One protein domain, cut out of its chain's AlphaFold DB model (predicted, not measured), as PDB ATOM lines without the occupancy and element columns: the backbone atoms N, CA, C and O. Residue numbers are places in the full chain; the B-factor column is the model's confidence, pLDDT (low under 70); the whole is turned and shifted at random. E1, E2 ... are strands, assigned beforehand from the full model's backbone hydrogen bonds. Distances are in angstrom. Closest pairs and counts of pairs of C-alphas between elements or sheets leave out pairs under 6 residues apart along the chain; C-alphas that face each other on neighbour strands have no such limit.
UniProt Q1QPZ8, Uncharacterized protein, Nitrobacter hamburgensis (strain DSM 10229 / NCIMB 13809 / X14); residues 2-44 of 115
ATOM      1  N   ASP A   2      -5.574  -6.514  87.097       43.19
ATOM      2  CA  ASP A   2      -5.058  -5.718  88.208       43.19
ATOM      3  C   ASP A   2      -6.057  -4.586  88.479       43.19
ATOM      4  O   ASP A   2      -6.370  -3.831  87.556       43.19
ATOM      5  N   PRO A   3      -6.619  -4.471  89.695       46.09
ATOM      6  CA  PRO A   3      -7.726  -3.551  89.964       46.09
ATOM      7  C   PRO A   3      -7.306  -2.074  89.981       46.09
ATOM      8  O   PRO A   3      -8.139  -1.210  90.238       46.09
ATOM      9  N   ASN A   4      -6.032  -1.767  89.726       49.91
ATOM     10  CA  ASN A   4      -5.523  -0.406  89.712       49.91
ATOM     11  C   ASN A   4      -4.348  -0.292  88.723       49.91
ATOM     12  O   ASN A   4      -3.210  -0.566  89.113       49.91
ATOM     13  N   PRO A   5      -4.581   0.049  87.441       57.72
ATOM     14  CA  PRO A   5      -3.474   0.390  86.559       57.72
ATOM     15  C   PRO A   5      -2.736   1.577  87.181       57.72
ATOM     16  O   PRO A   5      -3.352   2.595  87.492       57.72
ATOM     17  N   ALA A   6      -1.429   1.428  87.411       67.00
ATOM     18  CA  ALA A   6      -0.622   2.485  88.002       67.00
ATOM     19  C   ALA A   6      -0.790   3.764  87.173       67.00
ATOM     20  O   ALA A   6      -0.444   3.804  85.990       67.00
ATOM     21  N   LEU A   7      -1.371   4.797  87.785       68.69
ATOM     22  CA  LEU A   7      -1.479   6.096  87.145       68.69
ATOM     23  C   LEU A   7      -0.062   6.649  86.903       68.69
ATOM     24  O   LEU A   7       0.834   6.410  87.717       68.69
ATOM     25  N   PRO A   8       0.164   7.388  85.805       71.69
ATOM     26  CA  PRO A   8       1.478   7.936  85.504       71.69
ATOM     27  C   PRO A   8       1.972   8.850  86.634       71.69
ATOM     28  O   PRO A   8       1.207   9.657  87.172       71.69
ATOM     29  N   VAL A   9       3.256   8.719  86.979       70.25
ATOM     30  CA  VAL A   9       3.944   9.570  87.961       70.25
ATOM     31  C   VAL A   9       4.346  10.881  87.271       70.25
ATOM     32  O   VAL A   9       5.080  10.839  86.281       70.25
ATOM     33  N   PRO A  10       3.880  12.048  87.746       74.12
ATOM     34  CA  PRO A  10       4.252  13.340  87.170       74.12
ATOM     35  C   PRO A  10       5.723  13.694  87.442       74.12
ATOM     36  O   PRO A  10       6.221  13.467  88.539       74.12
ATOM     37  N   THR A  11       6.400  14.331  86.481       73.50
ATOM     38  CA  THR A  11       7.816  14.770  86.574       73.50
ATOM     39  C   THR A  11       7.998  16.281  86.794       73.50
ATOM     40  O   THR A  11       9.087  16.822  86.612       73.50
ATOM     41  N   LEU A  12       6.936  16.994  87.171       79.56
ATOM     42  CA  LEU A  12       6.967  18.438  87.429       79.56
ATOM     43  C   LEU A  12       7.613  18.747  88.792       79.56
ATOM     44  O   LEU A  12       7.424  18.003  89.748       79.56
ATOM     45  N   GLN A  13       8.282  19.901  88.911       81.56
ATOM     46  CA  GLN A  13       8.756  20.461  90.185       81.56
ATOM     47  C   GLN A  13       7.933  21.718  90.534       81.56
ATOM     48  O   GLN A  13       8.398  22.836  90.318       81.56
ATOM     49  N   PRO A  14       6.687  21.576  91.030       87.94
ATOM     50  CA  PRO A  14       5.789  22.714  91.255       87.94
ATOM     51  C   PRO A  14       6.153  23.546  92.495       87.94
ATOM     52  O   PRO A  14       5.587  24.614  92.711       87.94
ATOM     53  N   TYR A  15       7.062  23.045  93.331       92.25
ATOM     54  CA  TYR A  15       7.443  23.646  94.603       92.25
ATOM     55  C   TYR A  15       8.813  24.311  94.507       92.25
ATOM     56  O   TYR A  15       9.782  23.673  94.086       92.25
ATOM     57  N   ASP A  16       8.878  25.569  94.943       93.38
ATOM     58  CA  ASP A  16      10.117  26.338  95.031       93.38
ATOM     59  C   ASP A  16      11.049  25.832  96.147       93.38
ATOM     60  O   ASP A  16      10.701  24.942  96.926       93.38
ATOM     61  N   ASP A  17      12.238  26.432  96.235       91.88
ATOM     62  CA  ASP A  17      13.285  26.093  97.207       91.88
ATOM     63  C   ASP A  17      12.876  26.257  98.676       91.88
ATOM     64  O   ASP A  17      13.485  25.643  99.554       91.88
ATOM     65  N   TYR A  18      11.826  27.032  98.947       93.50
ATOM     66  CA  TYR A  18      11.372  27.362 100.293       93.50
ATOM     67  C   TYR A  18      10.162  26.537 100.730       93.50
ATOM     68  O   TYR A  18       9.812  26.536 101.909       93.50
ATOM     69  N   SER A  19       9.521  25.821  99.810       93.06
ATOM     70  CA  SER A  19       8.337  25.021 100.095       93.06
ATOM     71  C   SER A  19       8.644  23.819 100.990       93.06
ATOM     72  O   SER A  19       9.548  23.024 100.727       93.06
ATOM     73  N   ARG A  20       7.782  23.608 101.992       92.81
ATOM     74  CA  ARG A  20       7.767  22.415 102.863       92.81
ATOM     75  C   ARG A  20       7.654  21.095 102.083       92.81
ATOM     76  O   ARG A  20       8.043  20.045 102.591       92.81
ATOM     77  N   TYR A  21       7.090  21.147 100.876       93.25
ATOM     78  CA  TYR A  21       6.764  19.986 100.041       93.25
ATOM     79  C   TYR A  21       7.749  19.758  98.890       93.25
ATOM     80  O   TYR A  21       7.580  18.832  98.097       93.25
ATOM     81  N   ARG A  22       8.781  20.598  98.772       92.50
ATOM     82  CA  ARG A  22       9.779  20.460  97.716       92.50
ATOM     83  C   ARG A  22      10.527  19.132  97.834       92.50
ATOM     84  O   ARG A  22      11.065  18.811  98.889       92.50
ATOM     85  N   GLY A  23      10.620  18.407  96.719       89.44
ATOM     86  CA  GLY A  23      11.374  17.151  96.625       89.44
ATOM     87  C   GLY A  23      10.598  15.918  97.085       89.44
ATOM     88  O   GLY A  23      11.167  14.835  97.111       89.44
ATOM     89  N   LEU A  24       9.319  16.073  97.442       91.88
ATOM     90  CA  LEU A  24       8.418  14.942  97.631       91.88
ATOM     91  C   LEU A  24       7.890  14.445  96.288       91.88
ATOM     92  O   LEU A  24       7.641  15.241  95.381       91.88
ATOM     93  N   ASP A  25       7.656  13.138  96.216       91.25
ATOM     94  CA  ASP A  25       7.054  12.508  95.050       91.25
ATOM     95  C   ASP A  25       5.660  13.077  94.769       91.25
ATOM     96  O   ASP A  25       4.888  13.405  95.677       91.25
ATOM     97  N   LEU A  26       5.322  13.153  93.485       91.44
ATOM     98  CA  LEU A  26       3.975  13.463  93.028       91.44
ATOM     99  C   LEU A  26       3.238  12.167  92.704       91.44
ATOM    100  O   LEU A  26       3.795  11.239  92.122       91.44
ATOM    101  N   GLN A  27       1.964  12.115  93.060       90.88
ATOM    102  CA  GLN A  27       1.092  10.976  92.820       90.88
ATOM    103  C   GLN A  27      -0.119  11.424  92.018       90.88
ATOM    104  O   GLN A  27      -0.643  12.522  92.199       90.88
ATOM    105  N   SER A  28      -0.579  10.553  91.134       90.56
ATOM    106  CA  SER A  28      -1.860  10.729  90.466       90.56
ATOM    107  C   SER A  28      -2.957  10.098  91.327       90.56
ATOM    108  O   SER A  28      -2.801   8.985  91.827       90.56
ATOM    109  N   ALA A  29      -4.060  10.814  91.514       89.31
ATOM    110  CA  ALA A  29      -5.231  10.377  92.263       89.31
ATOM    111  C   ALA A  29      -6.509  10.732  91.494       89.31
ATOM    112  O   ALA A  29      -6.478  11.516  90.547       89.31
ATOM    113  N   VAL A  30      -7.636  10.153  91.897       92.94
ATOM    114  CA  VAL A  30      -8.958  10.487  91.357       92.94
ATOM    115  C   VAL A  30      -9.753  11.163  92.467       92.94
ATOM    116  O   VAL A  30      -9.869  10.611  93.559       92.94
ATOM    117  N   ASP A  31     -10.245  12.374  92.215       91.88
ATOM    118  CA  ASP A  31     -11.073  13.088  93.187       91.88
ATOM    119  C   ASP A  31     -12.507  12.527  93.240       91.88
ATOM    120  O   ASP A  31     -12.901  11.668  92.449       91.88
ATOM    121  N   ALA A  32     -13.324  13.032  94.168       94.50
ATOM    122  CA  ALA A  32     -14.705  12.577  94.343       94.50
ATOM    123  C   ALA A  32     -15.603  12.788  93.103       94.50
ATOM    124  O   ALA A  32     -16.675  12.193  93.026       94.50
ATOM    125  N   SER A  33     -15.183  13.614  92.138       95.25
ATOM    126  CA  SER A  33     -15.898  13.856  90.879       95.25
ATOM    127  C   SER A  33     -15.469  12.922  89.739       95.25
ATOM    128  O   SER A  33     -16.010  13.013  88.639       95.25
ATOM    129  N   GLY A  34     -14.509  12.021  89.977       93.56
ATOM    130  CA  GLY A  34     -13.956  11.133  88.951       93.56
ATOM    131  C   GLY A  34     -12.843  11.769  88.112       93.56
ATOM    132  O   GLY A  34     -12.406  11.184  87.121       93.56
ATOM    133  N   ARG A  35     -12.358  12.957  88.489       93.50
ATOM    134  CA  ARG A  35     -11.309  13.671  87.756       93.50
ATOM    135  C   ARG A  35      -9.924  13.251  88.243       93.50
ATOM    136  O   ARG A  35      -9.660  13.236  89.445       93.50
ATOM    137  N   ALA A  36      -9.023  12.979  87.300       90.94
ATOM    138  CA  ALA A  36      -7.613  12.755  87.597       90.94
ATOM    139  C   ALA A  36      -6.947  14.052  88.089       90.94
ATOM    140  O   ALA A  36      -7.048  15.103  87.450       90.94
ATOM    141  N   VAL A  37      -6.257  13.971  89.221       91.12
ATOM    142  CA  VAL A  37      -5.541  15.072  89.868       91.12
ATOM    143  C   VAL A  37      -4.133  14.647  90.247       91.12
ATOM    144  O   VAL A  37      -3.882  13.482  90.545       91.12
ATOM    145  N   VAL A  38      -3.219  15.614  90.268       90.56
ATOM    146  CA  VAL A  38      -1.879  15.433  90.823       90.56
ATOM    147  C   VAL A  38      -1.887  15.911  92.266       90.56
ATOM    148  O   VAL A  38      -2.289  17.040  92.548       90.56
ATOM    149  N   VAL A  39      -1.435  15.053  93.171       91.12
ATOM    150  CA  VAL A  39      -1.284  15.336  94.597       91.12
ATOM    151  C   VAL A  39       0.165  15.118  95.012       91.12
ATOM    152  O   VAL A  39       0.888  14.338  94.396       91.12
ATOM    153  N   VAL A  40       0.604  15.806  96.059       92.56
ATOM    154  CA  VAL A  40       1.897  15.509  96.682       92.56
ATOM    155  C   VAL A  40       1.772  14.278  97.575       92.56
ATOM    156  O   VAL A  40       0.759  14.095  98.252       92.56
ATOM    157  N   ALA A  41       2.801  13.435  97.584       92.00
ATOM    158  CA  ALA A  41       2.872  12.287  98.471       92.00
ATOM    159  C   ALA A  41       2.867  12.710  99.948       92.00
ATOM    160  O   ALA A  41       3.240  13.827 100.324       92.00
ATOM    161  N   ARG A  42       2.466  11.777 100.816       91.88
ATOM    162  CA  ARG A  42       2.477  11.998 102.262       91.88
ATOM    163  C   ARG A  42       3.895  12.315 102.739       91.88
ATOM    164  O   ARG A  42       4.821  11.533 102.546       91.88
ATOM    165  N   ARG A  43       4.024  13.428 103.458       90.56
ATOM    166  CA  ARG A  43       5.257  13.810 104.145       90.56
ATOM    167  C   ARG A  43       5.320  13.189 105.539       90.56
ATOM    168  O   ARG A  43       4.357  13.287 106.299       90.56
ATOM    169  N   PHE A  44       6.466  12.617 105.894       90.12
ATOM    170  CA  PHE A  44       6.780  12.222 107.268       90.12
ATOM    171  C   PHE A  44       7.551  13.347 107.959       90.12
ATOM    172  O   PHE A  44       8.484  13.902 107.379       90.12
TER     173      PHE A  44
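This is residues 2 to 44 of the 115 residues of an uncharacterized protein of Nitrobacter hamburgensis (strain DSM 10229 / NCIMB 13809 / X14) (UniProt Q1QPZ8). With little regular structure, this is one small hairpin of two strands, E1 and E2, and a long stretch with no named element, residues 2 to 25, that runs past the hairpin, folds back near Tyr 18 and leads into E1. The printed part has 43 residues, with no named helix and two named strands, E1 then E2, in one antiparallel sheet. The class is all strand, with 10 of the 43 residues in named elements. The whole is loose, with a radius of gyration of the C-alphas of 12.0 A, and elongated, spanning 37 by 22 by 20 A.

The printed part begins at C-alpha 2, (-5.058, -5.718, 88.208). E1, residues 26 to 30, is 13.4 A long and begins at C-alpha 26, (3.975, 13.463, 93.028). E2, residues 36 to 40, is 13.4 A long and ends at C-alpha 40, (1.897, 15.509, 96.682).

E1 and E2 form a hairpin with a tight link, antiparallel at 143 degrees between directions. C-alphas 30 and 36 face each other at 4.6 A. N 27 and O 39 are within hydrogen-bond range at 2.8 A, as are N 37 and O 29 at 2.8 A.

The two C-alphas farthest apart, of Asp 2 and Tyr 18, are 38.9 A apart. The printed part has no cut. Residues 2 to 7 have pLDDT under 70.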